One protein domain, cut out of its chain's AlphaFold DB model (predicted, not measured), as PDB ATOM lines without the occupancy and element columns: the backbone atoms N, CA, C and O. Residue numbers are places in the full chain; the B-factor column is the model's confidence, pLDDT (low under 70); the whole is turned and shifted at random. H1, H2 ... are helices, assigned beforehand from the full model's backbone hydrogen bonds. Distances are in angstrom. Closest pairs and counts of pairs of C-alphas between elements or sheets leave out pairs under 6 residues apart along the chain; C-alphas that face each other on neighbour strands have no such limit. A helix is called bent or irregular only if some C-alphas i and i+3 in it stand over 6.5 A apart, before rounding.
ATOM      1  N   HIS A 476    -122.046   7.272 -54.870       42.94
ATOM      2  CA  HIS A 476    -122.674   5.949 -54.843       42.94
ATOM      3  C   HIS A 476    -123.968   5.869 -55.672       42.94
ATOM      4  O   HIS A 476    -124.246   4.811 -56.214       42.94
ATOM      5  N   GLN A 477    -124.721   6.966 -55.817       43.12
ATOM      6  CA  GLN A 477    -125.890   7.048 -56.702       43.12
ATOM      7  C   GLN A 477    -125.465   7.081 -58.176       43.12
ATOM      8  O   GLN A 477    -126.138   6.507 -59.015       43.12
ATOM      9  N   LEU A 478    -124.304   7.669 -58.492       43.69
ATOM     10  CA  LEU A 478    -123.701   7.584 -59.832       43.69
ATOM     11  C   LEU A 478    -123.285   6.156 -60.222       43.69
ATOM     12  O   LEU A 478    -123.179   5.836 -61.401       43.69
ATOM     13  N   MET A 479    -123.030   5.300 -59.231       43.16
ATOM     14  CA  MET A 479    -122.729   3.885 -59.454       43.16
ATOM     15  C   MET A 479    -123.986   3.007 -59.462       43.16
ATOM     16  O   MET A 479    -123.870   1.804 -59.678       43.16
ATOM     17  N   ASP A 480    -125.173   3.582 -59.241       44.88
ATOM     18  CA  ASP A 480    -126.436   2.858 -59.335       44.88
ATOM     19  C   ASP A 480    -126.858   2.749 -60.815       44.88
ATOM     20  O   ASP A 480    -127.101   3.770 -61.468       44.88
ATOM     21  N   PRO A 481    -126.961   1.534 -61.383       41.72
ATOM     22  CA  PRO A 481    -127.449   1.348 -62.748       41.72
ATOM     23  C   PRO A 481    -128.925   1.743 -62.936       41.72
ATOM     24  O   PRO A 481    -129.371   1.850 -64.071       41.72
ATOM     25  N   ALA A 482    -129.698   1.971 -61.870       38.31
ATOM     26  CA  ALA A 482    -131.032   2.568 -61.965       38.31
ATOM     27  C   ALA A 482    -130.989   4.100 -62.126       38.31
ATOM     28  O   ALA A 482    -131.968   4.701 -62.574       38.31
ATOM     29  N   TYR A 483    -129.866   4.736 -61.772       42.38
ATOM     30  CA  TYR A 483    -129.695   6.185 -61.848       42.38
ATOM     31  C   TYR A 483    -129.324   6.649 -63.258       42.38
ATOM     32  O   TYR A 483    -129.929   7.577 -63.801       42.38
ATOM     33  N   HIS A 484    -128.372   5.967 -63.893       45.22
ATOM     34  CA  HIS A 484    -128.146   6.116 -65.323       45.22
ATOM     35  C   HIS A 484    -129.070   5.152 -66.056       45.22
ATOM     36  O   HIS A 484    -128.933   3.946 -65.922       45.22
ATOM     37  N   LYS A 485    -129.947   5.651 -66.933       45.19
ATOM     38  CA  LYS A 485    -130.694   4.794 -67.879       45.19
ATOM     39  C   LYS A 485    -129.782   4.023 -68.862       45.19
ATOM     40  O   LYS A 485    -130.289   3.377 -69.772       45.19
ATOM     41  N   ASP A 486    -128.460   4.125 -68.713       59.38
ATOM     42  CA  ASP A 486    -127.435   3.599 -69.604       59.38
ATOM     43  C   ASP A 486    -126.308   2.912 -68.807       59.38
ATOM     44  O   ASP A 486    -125.489   3.570 -68.157       59.38
ATOM     45  N   PHE A 487    -126.245   1.581 -68.902       64.81
ATOM     46  CA  PHE A 487    -125.212   0.753 -68.273       64.81
ATOM     47  C   PHE A 487    -123.794   1.114 -68.729       64.81
ATOM     48  O   PHE A 487    -122.856   0.961 -67.947       64.81
ATOM     49  N   LYS A 488    -123.614   1.631 -69.953       69.00
ATOM     50  CA  LYS A 488    -122.289   2.021 -70.465       69.00
ATOM     51  C   LYS A 488    -121.663   3.107 -69.606       69.00
ATOM     52  O   LYS A 488    -120.491   3.007 -69.260       69.00
ATOM     53  N   SER A 489    -122.456   4.105 -69.217       60.69
ATOM     54  CA  SER A 489    -121.989   5.224 -68.393       60.69
ATOM     55  C   SER A 489    -121.526   4.751 -67.009       60.69
ATOM     56  O   SER A 489    -120.447   5.129 -66.550       60.69
ATOM     57  N   THR A 490    -122.289   3.856 -66.376       61.69
ATOM     58  CA  THR A 490    -121.936   3.261 -65.076       61.69
ATOM     59  C   THR A 490    -120.671   2.399 -65.164       61.69
ATOM     60  O   THR A 490    -119.776   2.517 -64.322       61.69
ATOM     61  N   LEU A 491    -120.546   1.557 -66.197       73.88
ATOM     62  CA  LEU A 491    -119.361   0.716 -66.407       73.88
ATOM     63  C   LEU A 491    -118.104   1.552 -66.694       73.88
ATOM     64  O   LEU A 491    -117.024   1.216 -66.203       73.88
ATOM     65  N   ASP A 492    -118.239   2.679 -67.397       69.31
ATOM     66  CA  ASP A 492    -117.122   3.589 -67.661       69.31
ATOM     67  C   ASP A 492    -116.604   4.270 -66.383       69.31
ATOM     68  O   ASP A 492    -115.391   4.429 -66.214       69.31
ATOM     69  N   ILE A 493    -117.489   4.607 -65.436       65.56
ATOM     70  CA  ILE A 493    -117.093   5.094 -64.103       65.56
ATOM     71  C   ILE A 493    -116.297   4.013 -63.361       65.56
ATOM     72  O   ILE A 493    -115.218   4.291 -62.832       65.56
ATOM     73  N   HIS A 494    -116.776   2.766 -63.359       72.38
ATOM     74  CA  HIS A 494    -116.055   1.648 -62.743       72.38
ATOM     75  C   HIS A 494    -114.682   1.410 -63.383       72.38
ATOM     76  O   HIS A 494    -113.708   1.171 -62.670       72.38
ATOM     77  N   ARG A 495    -114.565   1.551 -64.706       74.56
ATOM     78  CA  ARG A 495    -113.286   1.466 -65.424       74.56
ATOM     79  C   ARG A 495    -112.308   2.559 -64.986       74.56
ATOM     80  O   ARG A 495    -111.125   2.283 -64.780       74.56
ATOM     81  N   GLN A 496    -112.786   3.790 -64.803       71.88
ATOM     82  CA  GLN A 496    -111.965   4.885 -64.277       71.88
ATOM     83  C   GLN A 496    -111.522   4.612 -62.833       71.88
ATOM     84  O   GLN A 496    -110.349   4.795 -62.508       71.88
ATOM     85  N   LEU A 497    -112.422   4.120 -61.976       66.31
ATOM     86  CA  LEU A 497    -112.086   3.720 -60.605       66.31
ATOM     87  C   LEU A 497    -111.071   2.572 -60.577       66.31
ATOM     88  O   LEU A 497    -110.158   2.576 -59.751       66.31
ATOM     89  N   ASP A 498    -111.181   1.624 -61.506       73.88
ATOM     90  CA  ASP A 498    -110.248   0.511 -61.632       73.88
ATOM     91  C   ASP A 498    -108.852   0.957 -62.037       73.88
ATOM     92  O   ASP A 498    -107.875   0.485 -61.451       73.88
ATOM     93  N   ALA A 499    -108.762   1.903 -62.976       70.94
ATOM     94  CA  ALA A 499    -107.506   2.514 -63.391       70.94
ATOM     95  C   ALA A 499    -106.840   3.318 -62.261       70.94
ATOM     96  O   ALA A 499    -105.614   3.407 -62.209       70.94
ATOM     97  N   LEU A 500    -107.628   3.882 -61.341       67.38
ATOM     98  CA  LEU A 500    -107.126   4.592 -60.160       67.38
ATOM     99  C   LEU A 500    -106.763   3.643 -59.003       67.38
ATOM    100  O   LEU A 500    -105.960   4.001 -58.139       67.38
ATOM    101  N   ALA A 501    -107.309   2.426 -58.985       66.94
ATOM    102  CA  ALA A 501    -107.036   1.383 -57.997       66.94
ATOM    103  C   ALA A 501    -105.825   0.500 -58.380       66.94
ATOM    104  O   ALA A 501    -105.918  -0.732 -58.389       66.94
ATOM    105  N   ILE A 502    -104.691   1.140 -58.696       72.06
ATOM    106  CA  ILE A 502    -103.394   0.496 -58.993       72.06
ATOM    107  C   ILE A 502    -102.859  -0.184 -57.730       72.06
ATOM    108  O   ILE A 502    -102.989   0.396 -56.668       72.06
ATOM    109  N   ASP A 503    -102.248  -1.370 -57.809       74.62
ATOM    110  CA  ASP A 503    -101.735  -2.097 -56.635       74.62
ATOM    111  C   ASP A 503    -100.396  -1.511 -56.110       74.62
ATOM    112  O   ASP A 503     -99.426  -1.454 -56.873       74.62
ATOM    113  N   PRO A 504    -100.291  -1.081 -54.830       72.62
ATOM    114  CA  PRO A 504    -101.343  -1.053 -53.811       72.62
ATOM    115  C   PRO A 504    -102.310   0.128 -53.990       72.62
ATOM    116  O   PRO A 504    -101.849   1.257 -54.192       72.62
ATOM    117  N   PRO A 505    -103.639  -0.094 -53.867       69.44
ATOM    118  CA  PRO A 505    -104.624   0.954 -54.112       69.44
ATOM    119  C   PRO A 505    -104.435   2.115 -53.131       69.44
ATOM    120  O   PRO A 505    -104.075   1.882 -51.968       69.44
ATOM    121  N   PRO A 506    -104.721   3.363 -53.550       64.19
ATOM    122  CA  PRO A 506    -104.760   4.481 -52.620       64.19
ATOM    123  C   PRO A 506    -105.790   4.200 -51.520       64.19
ATOM    124  O   PRO A 506    -106.781   3.498 -51.738       64.19
ATOM    125  N   ALA A 507    -105.555   4.743 -50.322       57.78
ATOM    126  CA  ALA A 507    -106.358   4.451 -49.135       57.78
ATOM    127  C   ALA A 507    -107.859   4.683 -49.382       57.78
ATOM    128  O   ALA A 507    -108.694   3.890 -48.958       57.78
ATOM    129  N   GLU A 508    -108.190   5.741 -50.120       62.56
ATOM    130  CA  GLU A 508    -109.544   6.148 -50.489       62.56
ATOM    131  C   GLU A 508    -110.270   5.117 -51.367       62.56
ATOM    132  O   GLU A 508    -111.496   5.040 -51.317       62.56
ATOM    133  N   LEU A 509    -109.532   4.308 -52.134       63.75
ATOM    134  CA  LEU A 509    -110.071   3.273 -53.021       63.75
ATOM    135  C   LEU A 509    -109.889   1.856 -52.463       63.75
ATOM    136  O   LEU A 509    -110.238   0.888 -53.133       63.75
ATOM    137  N   HIS A 510    -109.376   1.699 -51.238       67.38
ATOM    138  CA  HIS A 510    -109.114   0.382 -50.657       67.38
ATOM    139  C   HIS A 510    -110.383  -0.475 -50.523       67.38
ATOM    140  O   HIS A 510    -110.373  -1.657 -50.878       67.38
ATOM    141  N   LEU A 511    -111.479   0.119 -50.038       67.94
ATOM    142  CA  LEU A 511    -112.763  -0.571 -49.910       67.94
ATOM    143  C   LEU A 511    -113.283  -1.024 -51.280       67.94
ATOM    144  O   LEU A 511    -113.616  -2.194 -51.452       67.94
ATOM    145  N   TYR A 512    -113.260  -0.121 -52.262       72.94
ATOM    146  CA  TYR A 512    -113.641  -0.412 -53.643       72.94
ATOM    147  C   TYR A 512    -112.799  -1.551 -54.236       72.94
ATOM    148  O   TYR A 512    -113.342  -2.552 -54.693       72.94
ATOM    149  N   ALA A 513    -111.470  -1.469 -54.133       76.06
ATOM    150  CA  ALA A 513    -110.553  -2.493 -54.631       76.06
ATOM    151  C   ALA A 513    -110.718  -3.848 -53.919       76.06
ATOM    152  O   ALA A 513    -110.428  -4.899 -54.492       76.06
ATOM    153  N   THR A 514    -111.150  -3.853 -52.658       79.81
ATOM    154  CA  THR A 514    -111.428  -5.082 -51.901       79.81
ATOM    155  C   THR A 514    -112.737  -5.724 -52.343       79.81
ATOM    156  O   THR A 514    -112.747  -6.932 -52.564       79.81
ATOM    157  N   MET A 515    -113.794  -4.933 -52.544       77.19
ATOM    158  CA  MET A 515    -115.075  -5.426 -53.062       77.19
ATOM    159  C   MET A 515    -114.962  -5.901 -54.509       77.19
ATOM    160  O   MET A 515    -115.438  -6.977 -54.850       77.19
ATOM    161  N   ARG A 516    -114.241  -5.156 -55.351       78.31
ATOM    162  CA  ARG A 516    -113.938  -5.571 -56.724       78.31
ATOM    163  C   ARG A 516    -113.294  -6.954 -56.765       78.31
ATOM    164  O   ARG A 516    -113.692  -7.795 -57.556       78.31
ATOM    165  N   ARG A 517    -112.301  -7.199 -55.902       82.44
ATOM    166  CA  ARG A 517    -111.610  -8.494 -55.825       82.44
ATOM    167  C   ARG A 517    -112.492  -9.616 -55.280       82.44
ATOM    168  O   ARG A 517    -112.277 -10.752 -55.671       82.44
ATOM    169  N   SER A 518    -113.437  -9.329 -54.380       80.31
ATOM    170  CA  SER A 518    -114.353 -10.352 -53.852       80.31
ATOM    171  C   SER A 518    -115.500 -10.689 -54.805       80.31
ATOM    172  O   SER A 518    -116.043 -11.788 -54.719       80.31
ATOM    173  N   LEU A 519    -115.857  -9.762 -55.695       74.56
ATOM    174  CA  LEU A 519    -116.869  -9.951 -56.738       74.56
ATOM    175  C   LEU A 519    -116.286 -10.473 -58.060       74.56
ATOM    176  O   LEU A 519    -117.032 -11.010 -58.867       74.56
ATOM    177  N   GLY A 520    -114.978 -10.326 -58.282       70.69
ATOM    178  CA  GLY A 520    -114.313 -10.754 -59.511       70.69
ATOM    179  C   GLY A 520    -114.341 -12.263 -59.750       70.69
ATOM    180  O   GLY A 520    -114.089 -13.045 -58.833       70.69
ATOM    181  N   GLY A 521    -114.601 -12.637 -61.005       61.84
ATOM    182  CA  GLY A 521    -114.457 -13.996 -61.524       61.84
ATOM    183  C   GLY A 521    -113.067 -14.268 -62.098       61.84
ATOM    184  O   GLY A 521    -112.293 -13.342 -62.353       61.84
ATOM    185  N   ALA A 522    -112.733 -15.547 -62.277       57.00
ATOM    186  CA  ALA A 522    -111.450 -15.979 -62.843       57.00
ATOM    187  C   ALA A 522    -111.426 -15.964 -64.384       57.00
ATOM    188  O   ALA A 522    -110.344 -15.980 -64.974       57.00
ATOM    189  N   ASP A 523    -112.599 -15.904 -65.016       59.56
ATOM    190  CA  ASP A 523    -112.767 -16.079 -66.455       59.56
ATOM    191  C   ASP A 523    -112.976 -14.739 -67.173       59.56
ATOM    192  O   ASP A 523    -113.621 -13.819 -66.663       59.56
ATOM    193  N   GLY A 524    -112.393 -14.617 -68.367       66.25
ATOM    194  CA  GLY A 524    -112.578 -13.452 -69.230       66.25
ATOM    195  C   GLY A 524    -113.931 -13.479 -69.940       66.25
ATOM    196  O   GLY A 524    -114.480 -14.544 -70.207       66.25
ATOM    197  N   LEU A 525    -114.453 -12.302 -70.281       76.06
ATOM    198  CA  LEU A 525    -115.696 -12.187 -71.040       76.06
ATOM    199  C   LEU A 525    -115.529 -12.732 -72.471       76.06
ATOM    200  O   LEU A 525    -114.661 -12.271 -73.219       76.06
ATOM    201  N   GLU A 526    -116.372 -13.691 -72.861       75.56
ATOM    202  CA  GLU A 526    -116.477 -14.157 -74.249       75.56
ATOM    203  C   GLU A 526    -116.986 -13.042 -75.188       75.56
ATOM    204  O   GLU A 526    -117.370 -11.948 -74.763       75.56
ATOM    205  N   SER A 527    -116.985 -13.288 -76.504       77.19
ATOM    206  CA  SER A 527    -117.480 -12.301 -77.466       77.19
ATOM    207  C   SER A 527    -118.961 -11.994 -77.231       77.19
ATOM    208  O   SER A 527    -119.811 -12.868 -77.393       77.19
ATOM    209  N   LEU A 528    -119.264 -10.736 -76.915       81.50
ATOM    210  CA  LEU A 528    -120.631 -10.273 -76.702       81.50
ATOM    211  C   LEU A 528    -121.477 -10.346 -77.973       81.50
ATOM    212  O   LEU A 528    -121.008  -9.983 -79.064       81.50
ATOM    213  N   SER A 529    -122.746 -10.717 -77.792       82.88
ATOM    214  CA  SER A 529    -123.786 -10.556 -78.806       82.88
ATOM    215  C   SER A 529    -123.989  -9.073 -79.152       82.88
ATOM    216  O   SER A 529    -123.633  -8.183 -78.376       82.88
ATOM    217  N   ASP A 530    -124.588  -8.776 -80.307       79.75
ATOM    218  CA  ASP A 530    -124.881  -7.387 -80.694       79.75
ATOM    219  C   ASP A 530    -125.872  -6.713 -79.727       79.75
ATOM    220  O   ASP A 530    -125.788  -5.508 -79.484       79.75
ATOM    221  N   ALA A 531    -126.786  -7.490 -79.134       77.44
ATOM    222  CA  ALA A 531    -127.717  -7.002 -78.120       77.44
ATOM    223  C   ALA A 531    -126.979  -6.587 -76.835       77.44
ATOM    224  O   ALA A 531    -127.176  -5.474 -76.346       77.44
ATOM    225  N   ASP A 532    -126.067  -7.430 -76.347       78.94
ATOM    226  CA  ASP A 532    -125.287  -7.154 -75.136       78.94
ATOM    227  C   ASP A 532    -124.276  -6.028 -75.356       78.94
ATOM    228  O   ASP A 532    -124.082  -5.185 -74.484       78.94
ATOM    229  N   ARG A 533    -123.677  -5.933 -76.548       80.69
ATOM    230  CA  ARG A 533    -122.781  -4.824 -76.907       80.69
ATOM    231  C   ARG A 533    -123.516  -3.483 -76.948       80.69
ATOM    232  O   ARG A 533    -122.973  -2.453 -76.544       80.69
ATOM    233  N   ASN A 534    -124.772  -3.483 -77.397       74.06
ATOM    234  CA  ASN A 534    -125.612  -2.289 -77.365       74.06
ATOM    235  C   ASN A 534    -125.969  -1.861 -75.937       74.06
ATOM    236  O   ASN A 534    -126.105  -0.658 -75.713       74.06
ATOM    237  N   LEU A 535    -126.072  -2.802 -74.996       69.56
ATOM    238  CA  LEU A 535    -126.424  -2.540 -73.603       69.56
ATOM    239  C   LEU A 535    -125.205  -2.167 -72.742       69.56
ATOM    240  O   LEU A 535    -125.233  -1.154 -72.054       69.56
ATOM    241  N   TYR A 536    -124.126  -2.947 -72.810       72.62
ATOM    242  CA  TYR A 536    -122.960  -2.840 -71.923       72.62
ATOM    243  C   TYR A 536    -121.749  -2.148 -72.560       72.62
ATOM    244  O   TYR A 536    -120.833  -1.743 -71.849       72.62
ATOM    245  N   GLY A 537    -121.740  -1.982 -73.886       76.38
ATOM    246  CA  GLY A 537    -120.585  -1.481 -74.632       76.38
ATOM    247  C   GLY A 537    -119.649  -2.595 -75.097       76.38
ATOM    248  O   GLY A 537    -119.984  -3.780 -75.070       76.38
ATOM    249  N   ASP A 538    -118.466  -2.211 -75.574       81.44
ATOM    250  CA  ASP A 538    -117.466  -3.173 -76.039       81.44
ATOM    251  C   ASP A 538    -116.933  -4.009 -74.872       81.44
ATOM    252  O   ASP A 538    -116.669  -3.475 -73.797       81.44
ATOM    253  N   ALA A 539    -116.671  -5.301 -75.093       78.62
ATOM    254  CA  ALA A 539    -116.161  -6.209 -74.058       78.62
ATOM    255  C   ALA A 539    -114.900  -5.672 -73.343       78.62
ATOM    256  O   ALA A 539    -114.751  -5.830 -72.136       78.62
ATOM    257  N   ALA A 540    -114.024  -4.967 -74.072       77.56
ATOM    258  CA  ALA A 540    -112.816  -4.343 -73.526       77.56
ATOM    259  C   ALA A 540    -113.088  -3.154 -72.581       77.56
ATOM    260  O   ALA A 540    -112.207  -2.758 -71.820       77.56
ATOM    261  N   SER A 541    -114.280  -2.561 -72.653       74.44
ATOM    262  CA  SER A 541    -114.706  -1.444 -71.802       74.44
ATOM    263  C   SER A 541    -115.394  -1.901 -70.512       74.44
ATOM    264  O   SER A 541    -115.531  -1.104 -69.586       74.44
ATOM    265  N   ILE A 542    -115.764  -3.182 -70.424       81.06
ATOM    266  CA  ILE A 542    -116.450  -3.760 -69.270       81.06
ATOM    267  C   ILE A 542    -115.413  -4.158 -68.211       81.06
ATOM    268  O   ILE A 542    -114.515  -4.953 -68.505       81.06
ATOM    269  N   PRO A 543    -115.521  -3.656 -66.970       82.31
ATOM    270  CA  PRO A 543    -114.657  -4.071 -65.871       82.31
ATOM    271  C   PRO A 543    -114.756  -5.570 -65.544       82.31
ATOM    272  O   PRO A 543    -115.843  -6.150 -65.562       82.31
ATOM    273  N   ALA A 544    -113.625  -6.183 -65.184       81.38
ATOM    274  CA  ALA A 544    -113.493  -7.635 -65.002       81.38
ATOM    275  C   ALA A 544    -114.462  -8.229 -63.962       81.38
ATOM    276  O   ALA A 544    -114.928  -9.355 -64.109       81.38
ATOM    277  N   GLN A 545    -114.821  -7.464 -62.930       78.06
ATOM    278  CA  GLN A 545    -115.769  -7.879 -61.893       78.06
ATOM    279  C   GLN A 545    -117.193  -8.140 -62.398       78.06
ATOM    280  O   GLN A 545    -117.977  -8.751 -61.681       78.06
ATOM    281  N   PHE A 546    -117.530  -7.698 -63.610       81.88
ATOM    282  CA  PHE A 546    -118.837  -7.943 -64.222       81.88
ATOM    283  C   PHE A 546    -118.806  -9.061 -65.269       81.88
ATOM    284  O   PHE A 546    -119.863  -9.464 -65.746       81.88
ATOM    285  N   HIS A 547    -117.623  -9.577 -65.632       83.12
ATOM    286  CA  HIS A 547    -117.477 -10.529 -66.741       83.12
ATOM    287  C   HIS A 547    -118.246 -11.824 -66.493       83.12
ATOM    288  O   HIS A 547    -119.060 -12.224 -67.319       83.12
ATOM    289  N   GLU A 548    -118.052 -12.426 -65.320       77.94
ATOM    290  CA  GLU A 548    -118.704 -13.684 -64.940       77.94
ATOM    291  C   GLU A 548    -120.234 -13.536 -64.859       77.94
ATOM    292  O   GLU A 548    -120.967 -14.421 -65.297       77.94
ATOM    293  N   ALA A 549    -120.712 -12.397 -64.343       77.00
ATOM    294  CA  ALA A 549    -122.139 -12.113 -64.181       77.00
ATOM    295  C   ALA A 549    -122.860 -11.882 -65.516       77.00
ATOM    296  O   ALA A 549    -124.029 -12.236 -65.654       77.00
ATOM    297  N   ILE A 550    -122.167 -11.297 -66.497       77.50
ATOM    298  CA  ILE A 550    -122.702 -11.072 -67.845       77.50
ATOM    299  C   ILE A 550    -122.649 -12.366 -68.665       77.50
ATOM    300  O   ILE A 550    -123.614 -12.688 -69.352       77.50
ATOM    301  N   ALA A 551    -121.549 -13.120 -68.590       75.62
ATOM    302  CA  ALA A 551    -121.386 -14.350 -69.360       75.62
ATOM    303  C   ALA A 551    -122.281 -15.491 -68.847       75.62
ATOM    304  O   ALA A 551    -122.861 -16.235 -69.642       75.62
ATOM    305  N   HIS A 552    -122.389 -15.646 -67.524       75.00
ATOM    306  CA  HIS A 552    -123.016 -16.806 -66.886       75.00
ATOM    307  C   HIS A 552    -123.883 -16.401 -65.684       75.00
ATOM    308  O   HIS A 552    -123.577 -16.802 -64.556       75.00
ATOM    309  N   PRO A 553    -124.970 -15.631 -65.897       71.94
ATOM    310  CA  PRO A 553    -125.840 -15.195 -64.811       71.94
ATOM    311  C   PRO A 553    -126.380 -16.409 -64.047       71.94
ATOM    312  O   PRO A 553    -127.090 -17.248 -64.606       71.94
ATOM    313  N   SER A 554    -126.032 -16.507 -62.765       73.25
ATOM    314  CA  SER A 554    -126.370 -17.653 -61.913       73.25
ATOM    315  C   SER A 554    -126.869 -17.227 -60.527       73.25
ATOM    316  O   SER A 554    -126.497 -16.155 -60.032       73.25
ATOM    317  N   PRO A 555    -127.705 -18.050 -59.863       72.56
ATOM    318  CA  PRO A 555    -128.119 -17.810 -58.481       72.56
ATOM    319  C   PRO A 555    -126.933 -17.644 -57.519       72.56
ATOM    320  O   PRO A 555    -126.962 -16.768 -56.661       72.56
ATOM    321  N   GLU A 556    -125.853 -18.402 -57.706       75.00
ATOM    322  CA  GLU A 556    -124.659 -18.355 -56.860       75.00
ATOM    323  C   GLU A 556    -123.948 -16.990 -56.918       75.00
ATOM    324  O   GLU A 556    -123.381 -16.526 -55.924       75.00
ATOM    325  N   GLN A 557    -123.982 -16.313 -58.069       69.69
ATOM    326  CA  GLN A 557    -123.447 -14.955 -58.211       69.69
ATOM    327  C   GLN A 557    -124.326 -13.920 -57.511       69.69
ATOM    328  O   GLN A 557    -123.797 -12.998 -56.885       69.69
ATOM    329  N   LEU A 558    -125.651 -14.090 -57.561       67.19
ATOM    330  CA  LEU A 558    -126.589 -13.250 -56.817       67.19
ATOM    331  C   LEU A 558    -126.413 -13.435 -55.306       67.19
ATOM    332  O   LEU A 558    -126.358 -12.447 -54.579       67.19
ATOM    333  N   GLU A 559    -126.230 -14.668 -54.833       74.00
ATOM    334  CA  GLU A 559    -125.925 -14.963 -53.428       74.00
ATOM    335  C   GLU A 559    -124.579 -14.365 -52.997       74.00
ATOM    336  O   GLU A 559    -124.465 -13.765 -51.923       74.00
ATOM    337  N   ARG A 560    -123.550 -14.456 -53.850       74.06
ATOM    338  CA  ARG A 560    -122.248 -13.826 -53.594       74.06
ATOM    339  C   ARG A 560    -122.386 -12.307 -53.509       74.06
ATOM    340  O   ARG A 560    -121.878 -11.718 -52.551       74.06
ATOM    341  N   ALA A 561    -123.099 -11.678 -54.441       67.44
ATOM    342  CA  ALA A 561    -123.366 -10.242 -54.431       67.44
ATOM    343  C   ALA A 561    -124.163  -9.820 -53.187       67.44
ATOM    344  O   ALA A 561    -123.763  -8.874 -52.508       67.44
ATOM    345  N   ALA A 562    -125.206 -10.572 -52.823       66.06
ATOM    346  CA  ALA A 562    -125.985 -10.354 -51.608       66.06
ATOM    347  C   ALA A 562    -125.105 -10.446 -50.352       66.06
ATOM    348  O   ALA A 562    -125.146  -9.560 -49.502       66.06
ATOM    349  N   SER A 563    -124.212 -11.440 -50.267       75.25
ATOM    350  CA  SER A 563    -123.280 -11.570 -49.137       75.25
ATOM    351  C   SER A 563    -122.321 -10.376 -49.011       75.25
ATOM    352  O   SER A 563    -122.025  -9.924 -47.900       75.25
ATOM    353  N   GLN A 564    -121.841  -9.831 -50.140       73.38
ATOM    354  CA  GLN A 564    -120.993  -8.637 -50.136       73.38
ATOM    355  C   GLN A 564    -121.799  -7.383 -49.793       73.38
ATOM    356  O   GLN A 564    -121.296  -6.537 -49.055       73.38
ATOM    357  N   ALA A 565    -123.048  -7.284 -50.253       67.12
ATOM    358  CA  ALA A 565    -123.957  -6.202 -49.899       67.12
ATOM    359  C   ALA A 565    -124.241  -6.184 -48.388       67.12
ATOM    360  O   ALA A 565    -124.024  -5.155 -47.753       67.12
ATOM    361  N   SER A 566    -124.581  -7.323 -47.774       71.56
ATOM    362  CA  SER A 566    -124.767  -7.424 -46.317       71.56
ATOM    363  C   SER A 566    -123.494  -7.071 -45.543       71.56
ATOM    364  O   SER A 566    -123.536  -6.423 -44.497       71.56
ATOM    365  N   ARG A 567    -122.320  -7.459 -46.057       73.31
ATOM    366  CA  ARG A 567    -121.039  -7.069 -45.457       73.31
ATOM    367  C   ARG A 567    -120.813  -5.557 -45.538       73.31
ATOM    368  O   ARG A 567    -120.360  -4.968 -44.557       73.31
ATOM    369  N   LEU A 568    -121.095  -4.941 -46.684       68.56
ATOM    370  CA  LEU A 568    -120.973  -3.497 -46.883       68.56
ATOM    371  C   LEU A 568    -121.957  -2.721 -46.014       68.56
ATOM    372  O   LEU A 568    -121.567  -1.711 -45.435       68.56
ATOM    373  N   GLU A 569    -123.179  -3.215 -45.865       65.94
ATOM    374  CA  GLU A 569    -124.179  -2.657 -44.961       65.94
ATOM    375  C   GLU A 569    -123.675  -2.670 -43.513       65.94
ATOM    376  O   GLU A 569    -123.623  -1.626 -42.862       65.94
ATOM    377  N   ALA A 570    -123.184  -3.814 -43.027       71.38
ATOM    378  CA  ALA A 570    -122.607  -3.909 -41.687       71.38
ATOM    379  C   ALA A 570    -121.404  -2.962 -41.501       71.38
ATOM    380  O   ALA A 570    -121.291  -2.283 -40.475       71.38
ATOM    381  N   MET A 571    -120.518  -2.871 -42.499       67.00
ATOM    382  CA  MET A 571    -119.387  -1.936 -42.488       67.00
ATOM    383  C   MET A 571    -119.846  -0.475 -42.488       67.00
ATOM    384  O   MET A 571    -119.260   0.344 -41.783       67.00
ATOM    385  N   TYR A 572    -120.896  -0.140 -43.235       66.44
ATOM    386  CA  TYR A 572    -121.479   1.197 -43.272       66.44
ATOM    387  C   TYR A 572    -122.085   1.583 -41.918       66.44
ATOM    388  O   TYR A 572    -121.800   2.665 -41.404       66.44
ATOM    389  N   LEU A 573    -122.845   0.685 -41.284       64.81
ATOM    390  CA  LEU A 573    -123.418   0.919 -39.955       64.81
ATOM    391  C   LEU A 573    -122.325   1.180 -38.905       64.81
ATOM    392  O   LEU A 573    -122.433   2.116 -38.108       64.81
ATOM    393  N   ASN A 574    -121.233   0.413 -38.946       66.44
ATOM    394  CA  ASN A 574    -120.075   0.628 -38.073       66.44
ATOM    395  C   ASN A 574    -119.333   1.930 -38.408       66.44
ATOM    396  O   ASN A 574    -118.939   2.673 -37.506       66.44
ATOM    397  N   PHE A 575    -119.189   2.249 -39.698       66.75
ATOM    398  CA  PHE A 575    -118.583   3.492 -40.163       66.75
ATOM    399  C   PHE A 575    -119.335   4.721 -39.646       66.75
ATOM    400  O   PHE A 575    -118.704   5.683 -39.206       66.75
ATOM    401  N   VAL A 576    -120.670   4.697 -39.667       62.00
ATOM    402  CA  VAL A 576    -121.505   5.792 -39.155       62.00
ATOM    403  C   VAL A 576    -121.268   6.004 -37.658       62.00
ATOM    404  O   VAL A 576    -121.095   7.143 -37.212       62.00
ATOM    405  N   GLU A 577    -121.193   4.925 -36.880       66.00
ATOM    406  CA  GLU A 577    -120.933   5.000 -35.442       66.00
ATOM    407  C   GLU A 577    -119.529   5.547 -35.133       66.00
ATOM    408  O   GLU A 577    -119.371   6.511 -34.370       66.00
ATOM    409  N   ASP A 578    -118.498   4.985 -35.762       63.47
ATOM    410  CA  ASP A 578    -117.113   5.408 -35.554       63.47
ATOM    411  C   ASP A 578    -116.846   6.817 -36.107       63.47
ATOM    412  O   ASP A 578    -116.095   7.608 -35.518       63.47
ATOM    413  N   GLY A 579    -117.511   7.177 -37.204       63.84
ATOM    414  CA  GLY A 579    -117.521   8.517 -37.778       63.84
ATOM    415  C   GLY A 579    -118.064   9.553 -36.794       63.84
ATOM    416  O   GLY A 579    -117.423  10.588 -36.570       63.84
ATOM    417  N   ALA A 580    -119.184   9.256 -36.127       62.59
ATOM    418  CA  ALA A 580    -119.754  10.128 -35.100       62.59
ATOM    419  C   ALA A 580    -118.759  10.380 -33.951       62.59
ATOM    420  O   ALA A 580    -118.532  11.531 -33.552       62.59
ATOM    421  N   GLN A 581    -118.073   9.328 -33.486       66.81
ATOM    422  CA  GLN A 581    -117.028   9.456 -32.467       66.81
ATOM    423  C   GLN A 581    -115.863  10.325 -32.961       66.81
ATOM    424  O   GLN A 581    -115.421  11.240 -32.260       66.81
ATOM    425  N   MET A 582    -115.384  10.099 -34.186       64.69
ATOM    426  CA  MET A 582    -114.275  10.840 -34.795       64.69
ATOM    427  C   MET A 582    -114.528  12.347 -34.895       64.69
ATOM    428  O   MET A 582    -113.622  13.158 -34.610       64.69
ATOM    429  N   LEU A 583    -115.756  12.720 -35.257       64.06
ATOM    430  CA  LEU A 583    -116.209  14.103 -35.398       64.06
ATOM    431  C   LEU A 583    -116.411  14.801 -34.047       64.06
ATOM    432  O   LEU A 583    -116.309  16.033 -33.959       64.06
ATOM    433  N   ALA A 584    -116.607  14.049 -32.962       65.56
ATOM    434  CA  ALA A 584    -116.824  14.624 -31.649       65.56
ATOM    435  C   ALA A 584    -115.571  15.330 -31.091       65.56
ATOM    436  O   ALA A 584    -114.550  14.726 -30.777       65.56
ATOM    437  N   ARG A 585    -115.619  16.663 -30.945       73.12
ATOM    438  CA  ARG A 585    -114.472  17.466 -30.463       73.12
ATOM    439  C   ARG A 585    -114.650  17.917 -29.017       73.12
ATOM    440  O   ARG A 585    -115.661  18.558 -28.746       73.12
ATOM    441  N   PRO A 586    -113.665  17.731 -28.119       68.19
ATOM    442  CA  PRO A 586    -113.782  18.203 -26.741       68.19
ATOM    443  C   PRO A 586    -113.976  19.722 -26.698       68.19
ATOM    444  O   PRO A 586    -113.467  20.451 -27.555       68.19
ATOM    445  N   ASP A 587    -114.676  20.209 -25.680       69.00
ATOM    446  CA  ASP A 587    -114.775  21.638 -25.412       69.00
ATOM    447  C   ASP A 587    -114.499  21.970 -23.941       69.00
ATOM    448  O   ASP A 587    -114.156  21.103 -23.137       69.00
ATOM    449  N   LYS A 588    -114.563  23.262 -23.611       67.06
ATOM    450  CA  LYS A 588    -114.227  23.773 -22.276       67.06
ATOM    451  C   LYS A 588    -115.261  23.439 -21.196       67.06
ATOM    452  O   LYS A 588    -114.980  23.692 -20.033       67.06
ATOM    453  N   PHE A 589    -116.445  22.968 -21.579       65.50
ATOM    454  CA  PHE A 589    -117.536  22.640 -20.665       65.50
ATOM    455  C   PHE A 589    -117.529  21.156 -20.277       65.50
ATOM    456  O   PHE A 589    -118.237  20.771 -19.356       65.50
ATOM    457  N   MET A 590    -116.701  20.335 -20.932       70.19
ATOM    458  CA  MET A 590    -116.491  18.937 -20.563       70.19
ATOM    459  C   MET A 590    -115.427  18.789 -19.455       70.19
ATOM    460  O   MET A 590    -114.327  19.350 -19.586       70.19
ATOM    461  N   PRO A 591    -115.677  17.969 -18.414       71.38
ATOM    462  CA  PRO A 591    -114.670  17.631 -17.407       71.38
ATOM    463  C   PRO A 591    -113.411  16.994 -18.008       71.38
ATOM    464  O   PRO A 591    -113.416  16.469 -19.122       71.38
ATOM    465  N   SER A 592    -112.293  17.044 -17.281       74.44
ATOM    466  CA  SER A 592    -111.016  16.458 -17.726       74.44
ATOM    467  C   SER A 592    -111.114  14.955 -18.013       74.44
ATOM    468  O   SER A 592    -110.623  14.530 -19.058       74.44
ATOM    469  N   ALA A 593    -111.773  14.186 -17.141       71.88
ATOM    470  CA  ALA A 593    -111.955  12.741 -17.297       71.88
ATOM    471  C   ALA A 593    -112.745  12.398 -18.574       71.88
ATOM    472  O   ALA A 593    -112.227  11.695 -19.440       71.88
ATOM    473  N   ALA A 594    -113.914  13.015 -18.772       72.88
ATOM    474  CA  ALA A 594    -114.705  12.864 -19.996       72.88
ATOM    475  C   ALA A 594    -113.922  13.295 -21.255       72.88
ATOM    476  O   ALA A 594    -113.971  12.642 -22.295       72.88
ATOM    477  N   ARG A 595    -113.116  14.366 -21.189       79.06
ATOM    478  CA  ARG A 595    -112.243  14.756 -22.316       79.06
ATOM    479  C   ARG A 595    -111.185  13.698 -22.640       79.06
ATOM    480  O   ARG A 595    -110.837  13.543 -23.812       79.06
ATOM    481  N   ALA A 596    -110.651  13.009 -21.633       79.88
ATOM    482  CA  ALA A 596    -109.696  11.923 -21.823       79.88
ATOM    483  C   ALA A 596    -110.375  10.686 -22.432       79.88
ATOM    484  O   ALA A 596    -109.865  10.163 -23.422       79.88
ATOM    485  N   GLN A 597    -111.549  10.302 -21.922       78.44
ATOM    486  CA  GLN A 597    -112.370   9.216 -22.471       78.44
ATOM    487  C   GLN A 597    -112.734   9.479 -23.938       78.44
ATOM    488  O   GLN A 597    -112.439   8.651 -24.796       78.44
ATOM    489  N   LEU A 598    -113.234  10.679 -24.268       78.81
ATOM    490  CA  LEU A 598    -113.533  11.066 -25.652       78.81
ATOM    491  C   LEU A 598    -112.296  10.979 -26.555       78.81
ATOM    492  O   LEU A 598    -112.375  10.584 -27.715       78.81
ATOM    493  N   LYS A 599    -111.124  11.364 -26.044       81.69
ATOM    494  CA  LYS A 599    -109.875  11.264 -26.802       81.69
ATOM    495  C   LYS A 599    -109.472   9.803 -27.054       81.69
ATOM    496  O   LYS A 599    -108.944   9.545 -28.134       81.69
ATOM    497  N   SER A 600    -109.691   8.895 -26.096       82.62
ATOM    498  CA  SER A 600    -109.458   7.452 -26.281       82.62
ATOM    499  C   SER A 600    -110.413   6.882 -27.319       82.62
ATOM    500  O   SER A 600    -109.953   6.356 -28.328       82.62
ATOM    501  N   ALA A 601    -111.718   7.132 -27.153       78.94
ATOM    502  CA  ALA A 601    -112.759   6.682 -28.073       78.94
ATOM    503  C   ALA A 601    -112.462   7.105 -29.520       78.94
ATOM    504  O   ALA A 601    -112.478   6.288 -30.428       78.94
ATOM    505  N   ARG A 602    -112.034   8.355 -29.738       76.00
ATOM    506  CA  ARG A 602    -111.604   8.834 -31.065       76.00
ATOM    507  C   ARG A 602    -110.389   8.106 -31.627       76.00
ATOM    508  O   ARG A 602    -110.293   7.918 -32.833       76.00
ATOM    509  N   ALA A 603    -109.415   7.772 -30.786       78.12
ATOM    510  CA  ALA A 603    -108.213   7.072 -31.227       78.12
ATOM    511  C   ALA A 603    -108.495   5.602 -31.575       78.12
ATOM    512  O   ALA A 603    -107.812   5.049 -32.441       78.12
ATOM    513  N   GLU A 604    -109.471   5.000 -30.896       83.25
ATOM    514  CA  GLU A 604    -109.992   3.658 -31.156       83.25
ATOM    515  C   GLU A 604    -110.868   3.634 -32.411       83.25
ATOM    516  O   GLU A 604    -110.591   2.840 -33.302       83.25
ATOM    517  N   ALA A 605    -111.824   4.559 -32.543       72.56
ATOM    518  CA  ALA A 605    -112.647   4.727 -33.743       72.56
ATOM    519  C   ALA A 605    -111.788   4.979 -34.987       72.56
ATOM    520  O   ALA A 605    -111.970   4.335 -36.011       72.56
ATOM    521  N   PHE A 606    -110.770   5.844 -34.890       75.50
ATOM    522  CA  PHE A 606    -109.807   6.011 -35.982       75.50
ATOM    523  C   PHE A 606    -109.099   4.701 -36.337       75.50
ATOM    524  O   PHE A 606    -108.865   4.443 -37.510       75.50
ATOM    525  N   ALA A 607    -108.701   3.902 -35.341       78.88
ATOM    526  CA  ALA A 607    -108.000   2.649 -35.596       78.88
ATOM    527  C   ALA A 607    -108.905   1.635 -36.304       78.88
ATOM    528  O   ALA A 607    -108.453   1.043 -37.278       78.88
ATOM    529  N   ARG A 608    -110.164   1.506 -35.864       77.56
ATOM    530  CA  ARG A 608    -111.174   0.652 -36.501       77.56
ATOM    531  C   ARG A 608    -111.467   1.091 -37.930       77.56
ATOM    532  O   ARG A 608    -111.263   0.304 -38.841       77.56
ATOM    533  N   LEU A 609    -111.798   2.365 -38.147       67.25
ATOM    534  CA  LEU A 609    -112.024   2.918 -39.489       67.25
ATOM    535  C   LEU A 609    -110.818   2.725 -40.408       67.25
ATOM    536  O   LEU A 609    -110.963   2.354 -41.569       67.25
ATOM    537  N   ASN A 610    -109.613   2.967 -39.888       71.69
ATOM    538  CA  ASN A 610    -108.400   2.791 -40.667       71.69
ATOM    539  C   ASN A 610    -108.156   1.339 -41.033       71.69
ATOM    540  O   ASN A 610    -107.754   1.085 -42.156       71.69
ATOM    541  N   GLU A 611    -108.411   0.401 -40.129       83.62
ATOM    542  CA  GLU A 611    -108.285  -1.023 -40.418       83.62
ATOM    543  C   GLU A 611    -109.370  -1.512 -41.391       83.62
ATOM    544  O   GLU A 611    -109.041  -2.157 -42.382       83.62
ATOM    545  N   GLU A 612    -110.637  -1.176 -41.147       73.19
ATOM    546  CA  GLU A 612    -111.789  -1.729 -41.869       73.19
ATOM    547  C   GLU A 612    -112.040  -1.068 -43.231       73.19
ATOM    548  O   GLU A 612    -112.387  -1.759 -44.185       73.19
ATOM    549  N   VAL A 613    -111.857   0.253 -43.349       66.50
ATOM    550  CA  VAL A 613    -112.167   1.008 -44.581       66.50
ATOM    551  C   VAL A 613    -110.915   1.303 -45.401       66.50
ATOM    552  O   VAL A 613    -110.944   1.216 -46.627       66.50
ATOM    553  N   TRP A 614    -109.809   1.638 -44.733       66.94
ATOM    554  CA  TRP A 614    -108.584   2.123 -45.385       66.94
ATOM    555  C   TRP A 614    -107.418   1.118 -45.364       66.94
ATOM    556  O   TRP A 614    -106.312   1.469 -45.772       66.94
ATOM    557  N   GLY A 615    -107.616  -0.110 -44.871       71.38
ATOM    558  CA  GLY A 615    -106.597  -1.171 -44.890       71.38
ATOM    559  C   GLY A 615    -105.327  -0.867 -44.084       71.38
ATOM    560  O   GLY A 615    -104.249  -1.377 -44.378       71.38
TER     561      GLY A 615
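What this domain is: This is residues 476 to 615 of the 637 residues of an uncharacterized protein of bacterium (UniProt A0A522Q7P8). A long helical hairpin, H5 and H6, reaches out from a loose head of four shorter helices, H1 to H4. H2 packs on the first half of H5 and joins head to arm, while H6 folds back beside the later part of H5. The printed part has 140 residues with six named helices, H1 to H6 in chain order, and no named strand: all helix. It is loose, with a radius of gyration of the C-alphas of 20.0 A, and spans 69 by 29 by 26 A.

Where its parts are: H1 covers residues 487 to 500, 20.2 A long, and begins at C-alpha 487 (-125.212, 0.753, -68.273). H2 is residues 507 to 519, 19.4 A; H3 residues 530 to 536; H4 residues 544 to 551. H2 and H4 are irregular: C-alphas 508 and 511 are 7.5 A apart, and C-alphas 545 and 548 are 7.2 A apart. H5, residues 555 to 583, measures 41.1 A. H6, residues 592 to 612, measures 30.2 A and ends at C-alpha 612 (-111.789, -1.729, -41.869).

How they stand to each other: H2 is the hub, touching three helices. It only just touches H1, with 3 pairs of C-alphas within 8 A, Asp 498 and Ala 513 closest at 7.6 A. Leu 519 is in both its other closest C-alpha pairs, with Gln 545 of H4 at 5.7 A and Ala 561 of H5 at 6.9 A. H2 and H5 run opposite ways at a shallow tilt of 21 degrees. H1 touches H3 at a steep tilt of 57 degrees, the C-alphas of Lys 488 and Tyr 536 closest at 5.1 A. The hairpin of H5 and H6 has a shallow tilt of 25 degrees, opposite ways; H5 touches H6 with residues 571 to 582 alone, the C-alphas of Asp 578 and Ala 605 closest at 4.9 A. Every O i to N i+4 pair is within hydrogen-bond range in H1, H3, H5 and H6, but 7 of 9 in H2 and 2 of 4 in H4.

The domain as a whole: The C-alphas of Asp 530 and Pro 591 are the two farthest apart, 68.8 A. The printed part has no cut, and no link is long. Mean pLDDT of the printed part is 70.1; 60 residues are under 70, among them 476 to 490 and 571 to 584.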